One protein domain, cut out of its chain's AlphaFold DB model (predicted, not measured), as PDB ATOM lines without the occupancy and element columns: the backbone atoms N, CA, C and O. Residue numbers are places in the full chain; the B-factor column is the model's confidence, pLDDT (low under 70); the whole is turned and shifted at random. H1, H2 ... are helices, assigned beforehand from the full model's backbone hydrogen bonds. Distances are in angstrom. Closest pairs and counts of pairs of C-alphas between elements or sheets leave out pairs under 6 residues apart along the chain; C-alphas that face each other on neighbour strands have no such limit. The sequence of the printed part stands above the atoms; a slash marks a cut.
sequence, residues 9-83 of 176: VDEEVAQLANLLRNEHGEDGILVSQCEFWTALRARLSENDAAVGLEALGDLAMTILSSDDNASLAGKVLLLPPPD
ATOM      1  N   VAL A   9      19.874  22.955 -20.058       81.44
ATOM      2  CA  VAL A   9      18.869  21.884 -19.984       81.44
ATOM      3  C   VAL A   9      18.031  21.791 -21.264       81.44
ATOM      4  O   VAL A   9      17.759  20.682 -21.701       81.44
ATOM      5  N   ASP A  10      17.668  22.907 -21.912       85.75
ATOM      6  CA  ASP A  10      16.981  22.868 -23.220       85.75
ATOM      7  C   ASP A  10      17.859  22.183 -24.289       85.75
ATOM      8  O   ASP A  10      17.363  21.431 -25.124       85.75
ATOM      9  N   GLU A  11      19.171  22.438 -24.244       87.88
ATOM     10  CA  GLU A  11      20.165  21.849 -25.147       87.88
ATOM     11  C   GLU A  11      20.361  20.346 -24.867       87.88
ATOM     12  O   GLU A  11      20.306  19.533 -25.787       87.88
ATOM     13  N   GLU A  12      20.502  19.954 -23.596       87.12
ATOM     14  CA  GLU A  12      20.646  18.549 -23.182       87.12
ATOM     15  C   GLU A  12      19.370  17.727 -23.436       87.12
ATOM     16  O   GLU A  12      19.460  16.587 -23.886       87.12
ATOM     17  N   VAL A  13      18.180  18.309 -23.250       87.62
ATOM     18  CA  VAL A  13      16.899  17.671 -23.611       87.62
ATOM     19  C   VAL A  13      16.771  17.507 -25.127       87.62
ATOM     20  O   VAL A  13      16.321  16.456 -25.579       87.62
ATOM     21  N   ALA A  14      17.201  18.486 -25.930       86.56
ATOM     22  CA  ALA A  14      17.213  18.351 -27.387       86.56
ATOM     23  C   ALA A  14      18.205  17.273 -27.864       86.56
ATOM     24  O   ALA A  14      17.893  16.511 -28.779       86.56
ATOM     25  N   GLN A  15      19.374  17.167 -27.226       85.00
ATOM     26  CA  GLN A  15      20.351  16.111 -27.510       85.00
ATOM     27  C   GLN A  15      19.826  14.726 -27.112       85.00
ATOM     28  O   GLN A  15      19.942  13.799 -27.909       85.00
ATOM     29  N   LEU A  16      19.172  14.588 -25.953       82.81
ATOM     30  CA  LEU A  16      18.567  13.324 -25.520       82.81
ATOM     31  C   LEU A  16      17.382  12.912 -26.410       82.81
ATOM     32  O   LEU A  16      17.270  11.749 -26.784       82.81
ATOM     33  N   ALA A  17      16.527  13.860 -26.807       79.50
ATOM     34  CA  ALA A  17      15.409  13.604 -27.717       79.50
ATOM     35  C   ALA A  17      15.877  13.221 -29.132       79.50
ATOM     36  O   ALA A  17      15.235  12.405 -29.789       79.50
ATOM     37  N   ASN A  18      16.999  13.777 -29.599       78.81
ATOM     38  CA  ASN A  18      17.656  13.309 -30.820       78.81
ATOM     39  C   ASN A  18      18.260  11.913 -30.628       78.81
ATOM     40  O   ASN A  18      18.050  11.066 -31.480       78.81
ATOM     41  N   LEU A  19      18.957  11.647 -29.518       75.94
ATOM     42  CA  LEU A  19      19.561  10.338 -29.257       75.94
ATOM     43  C   LEU A  19      18.508   9.221 -29.219       75.94
ATOM     44  O   LEU A  19      18.681   8.219 -29.900       75.94
ATOM     45  N   LEU A  20      17.387   9.425 -28.523       69.81
ATOM     46  CA  LEU A  20      16.282   8.459 -28.461       69.81
ATOM     47  C   LEU A  20      15.610   8.248 -29.830       69.81
ATOM     48  O   LEU A  20      15.310   7.114 -30.196       69.81
ATOM     49  N   ARG A  21      15.438   9.318 -30.625       65.25
ATOM     50  CA  ARG A  21      14.949   9.232 -32.017       65.25
ATOM     51  C   ARG A  21      15.987   8.639 -32.988       65.25
ATOM     52  O   ARG A  21      15.652   8.397 -34.136       65.25
ATOM     53  N   ASN A  22      17.219   8.391 -32.550       62.22
ATOM     54  CA  ASN A  22      18.244   7.708 -33.341       62.22
ATOM     55  C   ASN A  22      18.455   6.255 -32.862       62.22
ATOM     56  O   ASN A  22      18.751   5.384 -33.669       62.22
ATOM     57  N   GLU A  23      18.292   5.983 -31.563       62.66
ATOM     58  CA  GLU A  23      18.377   4.646 -30.950       62.66
ATOM     59  C   GLU A  23      17.171   3.765 -31.318       62.66
ATOM     60  O   GLU A  23      17.325   2.576 -31.589       62.66
ATOM     61  N   HIS A  24      15.978   4.362 -31.383       54.69
ATOM     62  CA  HIS A  24      14.765   3.723 -31.895       54.69
ATOM     63  C   HIS A  24      14.066   4.658 -32.896       54.69
ATOM     64  O   HIS A  24      12.935   5.102 -32.697       54.69
ATOM     65  N   GLY A  25      14.815   5.030 -33.939       62.22
ATOM     66  CA  GLY A  25      14.359   5.926 -35.002       62.22
ATOM     67  C   GLY A  25      13.465   5.269 -36.046       62.22
ATOM     68  O   GLY A  25      13.015   4.132 -35.888       62.22
ATOM     69  N   GLU A  26      13.256   5.980 -37.155       62.66
ATOM     70  CA  GLU A  26      12.537   5.450 -38.321       62.66
ATOM     71  C   GLU A  26      13.133   4.124 -38.836       62.66
ATOM     72  O   GLU A  26      12.376   3.220 -39.183       62.66
ATOM     73  N   ASP A  27      14.455   3.936 -38.738       69.94
ATOM     74  CA  ASP A  27      15.136   2.660 -39.016       69.94
ATOM     75  C   ASP A  27      14.588   1.486 -38.179       69.94
ATOM     76  O   ASP A  27      14.367   0.392 -38.699       69.94
ATOM     77  N   GLY A  28      14.322   1.701 -36.885       78.69
ATOM     78  CA  GLY A  28      13.772   0.674 -35.993       78.69
ATOM     79  C   GLY A  28      12.330   0.308 -36.348       78.69
ATOM     80  O   GLY A  28      11.958  -0.865 -36.322       78.69
ATOM     81  N   ILE A  29      11.539   1.302 -36.762       84.06
ATOM     82  CA  ILE A  29      10.165   1.107 -37.241       84.06
ATOM     83  C   ILE A  29      10.170   0.321 -38.560       84.06
ATOM     84  O   ILE A  29       9.386  -0.617 -38.712       84.06
ATOM     85  N   LEU A  30      11.072   0.650 -39.490       85.88
ATOM     86  CA  LEU A  30      11.238  -0.066 -40.759       85.88
ATOM     87  C   LEU A  30      11.673  -1.524 -40.548       85.88
ATOM     88  O   LEU A  30      11.146  -2.410 -41.222       85.88
ATOM     89  N   VAL A  31      12.562  -1.798 -39.585       87.62
ATOM     90  CA  VAL A  31      12.922  -3.174 -39.195       87.62
ATOM     91  C   VAL A  31      11.700  -3.930 -38.672       87.62
ATOM     92  O   VAL A  31      11.382  -4.987 -39.214       87.62
ATOM     93  N   SER A  32      10.954  -3.387 -37.704       88.69
ATOM     94  CA  SER A  32       9.763  -4.068 -37.166       88.69
ATOM     95  C   SER A  32       8.646  -4.262 -38.202       88.69
ATOM     96  O   SER A  32       7.957  -5.282 -38.171       88.69
ATOM     97  N   GLN A  33       8.478  -3.339 -39.154       91.88
ATOM     98  CA  GLN A  33       7.560  -3.521 -40.285       91.88
ATOM     99  C   GLN A  33       8.044  -4.627 -41.236       91.88
ATOM    100  O   GLN A  33       7.252  -5.469 -41.659       91.88
ATOM    101  N   CYS A  34       9.342  -4.680 -41.545       91.38
ATOM    102  CA  CYS A  34       9.931  -5.737 -42.369       91.38
ATOM    103  C   CYS A  34       9.777  -7.124 -41.711       91.38
ATOM    104  O   CYS A  34       9.369  -8.084 -42.371       91.38
ATOM    105  N   GLU A  35      10.012  -7.222 -40.398       93.81
ATOM    106  CA  GLU A  35       9.772  -8.434 -39.602       93.81
ATOM    107  C   GLU A  35       8.293  -8.844 -39.611       93.81
ATOM    108  O   GLU A  35       7.990 -10.015 -39.846       93.81
ATOM    109  N   PHE A  36       7.365  -7.893 -39.433       94.00
ATOM    110  CA  PHE A  36       5.923  -8.140 -39.521       94.00
ATOM    111  C   PHE A  36       5.514  -8.715 -40.883       94.00
ATOM    112  O   PHE A  36       4.885  -9.775 -40.933       94.00
ATOM    113  N   TRP A  37       5.896  -8.071 -41.990       94.81
ATOM    114  CA  TRP A  37       5.542  -8.539 -43.335       94.81
ATOM    115  C   TRP A  37       6.188  -9.889 -43.670       94.81
ATOM    116  O   TRP A  37       5.549 -10.736 -44.299       94.81
ATOM    117  N   THR A  38       7.412 -10.130 -43.192       94.19
ATOM    118  CA  THR A  38       8.105 -11.420 -43.331       94.19
ATOM    119  C   THR A  38       7.375 -12.527 -42.567       94.19
ATOM    120  O   THR A  38       7.084 -13.579 -43.140       94.19
ATOM    121  N   ALA A  39       7.016 -12.291 -41.301       94.56
ATOM    122  CA  ALA A  39       6.296 -13.254 -40.470       94.56
ATOM    123  C   ALA A  39       4.876 -13.527 -40.994       94.56
ATOM    124  O   ALA A  39       4.446 -14.682 -41.035       94.56
ATOM    125  N   LEU A  40       4.165 -12.489 -41.448       92.56
ATOM    126  CA  LEU A  40       2.851 -12.619 -42.077       92.56
ATOM    127  C   LEU A  40       2.941 -13.471 -43.347       92.56
ATOM    128  O   LEU A  40       2.189 -14.434 -43.485       92.56
ATOM    129  N   ARG A  41       3.884 -13.173 -44.250       91.06
ATOM    130  CA  ARG A  41       4.066 -13.951 -45.484       91.06
ATOM    131  C   ARG A  41       4.410 -15.409 -45.182       91.06
ATOM    132  O   ARG A  41       3.812 -16.287 -45.797       91.06
ATOM    133  N   ALA A  42       5.294 -15.662 -44.213       91.06
ATOM    134  CA  ALA A  42       5.637 -17.012 -43.771       91.06
ATOM    135  C   ALA A  42       4.394 -17.787 -43.297       91.06
ATOM    136  O   ALA A  42       4.131 -18.875 -43.806       91.06
ATOM    137  N   ARG A  43       3.576 -17.197 -42.411       90.25
ATOM    138  CA  ARG A  43       2.334 -17.818 -41.916       90.25
ATOM    139  C   ARG A  43       1.303 -18.085 -43.003       90.25
ATOM    140  O   ARG A  43       0.645 -19.115 -42.964       90.25
ATOM    141  N   LEU A  44       1.167 -17.193 -43.980       89.19
ATOM    142  CA  LEU A  44       0.253 -17.419 -45.099       89.19
ATOM    143  C   LEU A  44       0.783 -18.500 -46.060       89.19
ATOM    144  O   LEU A  44      -0.021 -19.214 -46.645       89.19
ATOM    145  N   SER A  45       2.107 -18.672 -46.169       87.38
ATOM    146  CA  SER A  45       2.742 -19.745 -46.955       87.38
ATOM    147  C   SER A  45       2.835 -21.108 -46.255       87.38
ATOM    148  O   SER A  45       3.184 -22.088 -46.903       87.38
ATOM    149  N   GLU A  46       2.494 -21.214 -44.963       88.81
ATOM    150  CA  GLU A  46       2.252 -22.520 -44.311       88.81
ATOM    151  C   GLU A  46       1.027 -23.232 -44.922       88.81
ATOM    152  O   GLU A  46       0.871 -24.445 -44.784       88.81
ATOM    153  N   ASN A  47       0.173 -22.483 -45.626       87.25
ATOM    154  CA  ASN A  47      -0.967 -22.974 -46.377       87.25
ATOM    155  C   ASN A  47      -0.646 -22.989 -47.884       87.25
ATOM    156  O   ASN A  47      -0.788 -21.978 -48.568       87.25
ATOM    157  N   ASP A  48      -0.255 -24.151 -48.408       82.50
ATOM    158  CA  ASP A  48       0.100 -24.355 -49.826       82.50
ATOM    159  C   ASP A  48      -1.091 -24.156 -50.798       82.50
ATOM    160  O   ASP A  48      -0.912 -24.034 -52.007       82.50
ATOM    161  N   ALA A  49      -2.324 -24.065 -50.278       85.12
ATOM    162  CA  ALA A  49      -3.520 -23.701 -51.043       85.12
ATOM    163  C   ALA A  49      -3.808 -22.179 -51.053       85.12
ATOM    164  O   ALA A  49      -4.824 -21.746 -51.606       85.12
ATOM    165  N   ALA A  50      -2.944 -21.353 -50.452       88.44
ATOM    166  CA  ALA A  50      -3.029 -19.896 -50.522       88.44
ATOM    167  C   ALA A  50      -2.447 -19.359 -51.843       88.44
ATOM    168  O   ALA A  50      -1.348 -19.722 -52.254       88.44
ATOM    169  N   VAL A  51      -3.165 -18.446 -52.503       89.69
ATOM    170  CA  VAL A  51      -2.809 -17.920 -53.837       89.69
ATOM    171  C   VAL A  51      -2.797 -16.389 -53.818       89.69
ATOM    172  O   VAL A  51      -3.621 -15.775 -53.141       89.69
ATOM    173  N   GLY A  52      -1.886 -15.755 -54.564       89.50
ATOM    174  CA  GLY A  52      -1.805 -14.292 -54.681       89.50
ATOM    175  C   GLY A  52      -0.912 -13.599 -53.643       89.50
ATOM    176  O   GLY A  52      -0.954 -12.374 -53.514       89.50
ATOM    177  N   LEU A  53      -0.116 -14.357 -52.877       91.50
ATOM    178  CA  LEU A  53       0.775 -13.831 -51.828       91.50
ATOM    179  C   LEU A  53       1.911 -12.946 -52.378       91.50
ATOM    180  O   LEU A  53       2.527 -12.187 -51.629       91.50
ATOM    181  N   GLU A  54       2.182 -13.001 -53.680       92.50
ATOM    182  CA  GLU A  54       3.030 -12.061 -54.410       92.50
ATOM    183  C   GLU A  54       2.528 -10.616 -54.281       92.50
ATOM    184  O   GLU A  54       3.277  -9.782 -53.773       92.50
ATOM    185  N   ALA A  55       1.242 -10.355 -54.548       92.88
ATOM    186  CA  ALA A  55       0.651  -9.016 -54.467       92.88
ATOM    187  C   ALA A  55       0.654  -8.442 -53.036       92.88
ATOM    188  O   ALA A  55       0.674  -7.226 -52.848       92.88
ATOM    189  N   LEU A  56       0.666  -9.309 -52.016       93.12
ATOM    190  CA  LEU A  56       0.848  -8.905 -50.618       93.12
ATOM    191  C   LEU A  56       2.292  -8.452 -50.334       93.12
ATOM    192  O   LEU A  56       2.506  -7.560 -49.517       93.12
ATOM    193  N   GLY A  57       3.277  -9.032 -51.025       92.31
ATOM    194  CA  GLY A  57       4.666  -8.570 -51.006       92.31
ATOM    195  C   GLY A  57       4.844  -7.230 -51.712       92.31
ATOM    196  O   GLY A  57       5.493  -6.345 -51.165       92.31
ATOM    197  N   ASP A  58       4.217  -7.048 -52.875       94.00
ATOM    198  CA  ASP A  58       4.261  -5.773 -53.600       94.00
ATOM    199  C   ASP A  58       3.618  -4.648 -52.769       94.00
ATOM    200  O   ASP A  58       4.173  -3.552 -52.651       94.00
ATOM    201  N   LEU A  59       2.500  -4.945 -52.094       94.50
ATOM    202  CA  LEU A  59       1.873  -4.044 -51.126       94.50
ATOM    203  C   LEU A  59       2.815  -3.710 -49.957       94.50
ATOM    204  O   LEU A  59       2.992  -2.535 -49.641       94.50
ATOM    205  N   ALA A  60       3.459  -4.715 -49.355       93.06
ATOM    206  CA  ALA A  60       4.421  -4.519 -48.269       93.06
ATOM    207  C   ALA A  60       5.590  -3.608 -48.683       93.06
ATOM    208  O   ALA A  60       5.914  -2.664 -47.967       93.06
ATOM    209  N   MET A  61       6.181  -3.837 -49.861       92.94
ATOM    210  CA  MET A  61       7.260  -3.003 -50.411       92.94
ATOM    211  C   MET A  61       6.808  -1.562 -50.688       92.94
ATOM    212  O   MET A  61       7.590  -0.627 -50.512       92.94
ATOM    213  N   THR A  62       5.548  -1.369 -51.085       94.25
ATOM    214  CA  THR A  62       4.978  -0.037 -51.343       94.25
ATOM    215  C   THR A  62       4.729   0.728 -50.035       94.25
ATOM    216  O   THR A  62       5.131   1.885 -49.921       94.25
ATOM    217  N   ILE A  63       4.201   0.063 -48.999       91.56
ATOM    218  CA  ILE A  63       4.031   0.642 -47.649       91.56
ATOM    219  C   ILE A  63       5.394   0.955 -47.006       91.56
ATOM    220  O   ILE A  63       5.591   2.043 -46.468       91.56
ATOM    221  N   LEU A  64       6.374   0.050 -47.118       90.31
ATOM    222  CA  LEU A  64       7.753   0.272 -46.653       90.31
ATOM    223  C   LEU A  64       8.470   1.412 -47.404       90.31
ATOM    224  O   LEU A  64       9.452   1.946 -46.897       90.31
ATOM    225  N   SER A  65       7.961   1.818 -48.572       89.94
ATOM    226  CA  SER A  65       8.409   3.000 -49.326       89.94
ATOM    227  C   SER A  65       7.671   4.296 -48.931       89.94
ATOM    228  O   SER A  65       7.776   5.299 -49.635       89.94
ATOM    229  N   SER A  66       6.937   4.279 -47.811       86.06
ATOM    230  CA  SER A  66       6.139   5.390 -47.265       86.06
ATOM    231  C   SER A  66       4.937   5.829 -48.117       86.06
ATOM    232  O   SER A  66       4.565   7.003 -48.097       86.06
ATOM    233  N   ASP A  67       4.283   4.896 -48.821       89.00
ATOM    234  CA  ASP A  67       2.902   5.095 -49.286       89.00
ATOM    235  C   ASP A  67       1.904   4.360 -48.378       89.00
ATOM    236  O   ASP A  67       1.534   3.208 -48.609       89.00
ATOM    237  N   ASP A  68       1.418   5.065 -47.355       85.00
ATOM    238  CA  ASP A  68       0.379   4.576 -46.436       85.00
ATOM    239  C   ASP A  68      -0.995   4.361 -47.113       85.00
ATOM    240  O   ASP A  68      -1.915   3.822 -46.497       85.00
ATOM    241  N   ASN A  69      -1.168   4.799 -48.369       88.12
ATOM    242  CA  ASN A  69      -2.408   4.659 -49.145       88.12
ATOM    243  C   ASN A  69      -2.321   3.513 -50.170       88.12
ATOM    244  O   ASN A  69      -3.264   3.303 -50.946       88.12
ATOM    245  N   ALA A  70      -1.213   2.766 -50.164       89.88
ATOM    246  CA  ALA A  70      -0.980   1.636 -51.044       89.88
ATOM    247  C   ALA A  70      -2.152   0.646 -50.990       89.88
ATOM    248  O   ALA A  70      -2.582   0.183 -49.932       89.88
ATOM    249  N   SER A  71      -2.685   0.315 -52.162       91.69
ATOM    250  CA  SER A  71      -3.816  -0.601 -52.314       91.69
ATOM    251  C   SER A  71      -3.341  -1.937 -52.874       91.69
ATOM    252  O   SER A  71      -2.483  -1.968 -53.754       91.69
ATOM    253  N   LEU A  72      -3.916  -3.047 -52.400       92.06
ATOM    254  CA  LEU A  72      -3.572  -4.389 -52.876       92.06
ATOM    255  C   LEU A  72      -3.837  -4.508 -54.389       92.06
ATOM    256  O   LEU A  72      -4.989  -4.571 -54.821       92.06
ATOM    257  N   ALA A  73      -2.772  -4.579 -55.188       88.75
ATOM    258  CA  ALA A  73      -2.821  -4.608 -56.651       88.75
ATOM    259  C   ALA A  73      -3.212  -5.990 -57.230       88.75
ATOM    260  O   ALA A  73      -2.695  -6.418 -58.259       88.75
ATOM    261  N   GLY A  74      -4.116  -6.715 -56.567       88.12
ATOM    262  CA  GLY A  74      -4.466  -8.085 -56.929       88.12
ATOM    263  C   GLY A  74      -5.543  -8.701 -56.039       88.12
ATOM    264  O   GLY A  74      -6.385  -8.009 -55.465       88.12
ATOM    265  N   LYS A  75      -5.528 -10.032 -55.936       89.56
ATOM    266  CA  LYS A  75      -6.408 -10.818 -55.061       89.56
ATOM    267  C   LYS A  75      -5.558 -11.828 -54.300       89.56
ATOM    268  O   LYS A  75      -4.913 -12.649 -54.936       89.56
ATOM    269  N   VAL A  76      -5.624 -11.803 -52.973       90.81
ATOM    270  CA  VAL A  76      -5.165 -12.917 -52.134       90.81
ATOM    271  C   VAL A  76      -6.357 -13.838 -51.885       90.81
ATOM    272  O   VAL A  76      -7.435 -13.364 -51.517       90.81
ATOM    273  N   LEU A  77      -6.177 -15.140 -52.087       89.56
ATOM    274  CA  LEU A  77      -7.144 -16.178 -51.744       89.56
ATOM    275  C   LEU A  77      -6.545 -17.077 -50.664       89.56
ATOM    276  O   LEU A  77      -5.468 -17.636 -50.847       89.56
ATOM    277  N   LEU A  78      -7.270 -17.223 -49.557       88.75
ATOM    278  CA  LEU A  78      -6.959 -18.164 -48.485       88.75
ATOM    279  C   LEU A  78      -8.015 -19.265 -48.514       88.75
ATOM    280  O   LEU A  78      -9.143 -19.069 -48.061       88.75
ATOM    281  N   LEU A  79      -7.656 -20.395 -49.116       82.81
ATOM    282  CA  LEU A  79      -8.450 -21.620 -49.080       82.81
ATOM    283  C   LEU A  79      -8.158 -22.380 -47.774       82.81
ATOM    284  O   LEU A  79      -7.075 -22.204 -47.216       82.81
ATOM    285  N   PRO A  80      -9.067 -23.229 -47.265       80.81
ATOM    286  CA  PRO A  80      -8.680 -24.211 -46.255       80.81
ATOM    287  C   PRO A  80      -7.624 -25.175 -46.840       80.81
ATOM    288  O   PRO A  80      -7.645 -25.417 -48.055       80.81
ATOM    289  N   PRO A  81      -6.734 -25.752 -46.012       76.38
ATOM    290  CA  PRO A  81      -5.859 -26.845 -46.427       76.38
ATOM    291  C   PRO A  81      -6.651 -27.965 -47.127       76.38
ATOM    292  O   PRO A  81      -7.790 -28.229 -46.727       76.38
ATOM    293  N   PRO A  82      -6.089 -28.664 -48.133       69.56
ATOM    294  CA  PRO A  82      -6.818 -29.700 -48.872       69.56
ATOM    295  C   PRO A  82      -7.421 -30.799 -47.985       69.56
ATOM    296  O   PRO A  82      -8.528 -31.251 -48.257       69.56
ATOM    297  N   ASP A  83      -6.745 -31.168 -46.893       74.44
ATOM    298  CA  ASP A  83      -7.216 -32.174 -45.929       74.44
ATOM    299  C   ASP A  83      -8.380 -31.682 -45.039       74.44
ATOM    300  O   ASP A  83      -9.149 -32.487 -44.515       74.44
TER     301      ASP A  83
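What this domain is: This is residues 9 to 83 of the 176 residues of an uncharacterized protein of Phytophthora fragariae (UniProt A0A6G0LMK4). A helical hairpin, H2 and H3 side by side, has H1 sticking out beyond one end as a free arm roughly in line with H2; after H3 the chain folds back along it with about residues 65 to 76, and residues 77 to 83 run on past the link between H2 and H3 to the end of the rod far from H1. The printed part has 75 residues, with three named helices, H1, H2 and H3 in chain order, and no named strand: all helix. It is extended, with a radius of gyration of the C-alphas of 18.3 A and spans of 65 by 25 by 12 A.

How they stand to each other: H1, residues 9 to 23, and H2, residues 26 to 45, meet only through their tight link. H2 and H3, residues 53 to 64, form a hairpin and touch, the closest C-alphas being those of Trp 37 and Ala 60, 6.5 A apart. They run opposite ways at a shallow tilt of 8 degrees. H1 and H3 are apart. In H1, H2 and H3 every O i to N i+4 pair is within hydrogen-bond range.

Where its parts are: H1 begins at C-alpha 9 (18.869, 21.884, -19.984) and is 20.4 A long. H2 measures 28.4 A. H3 measures 16.6 A and ends at C-alpha 64 (7.753, 0.272, -46.653).

The domain as a whole: The C-alphas farthest apart, of Val 9 and Asp 83, are 65.4 A apart. The printed part has no cut. Residues 20 to 27 and 82 have pLDDT under 70.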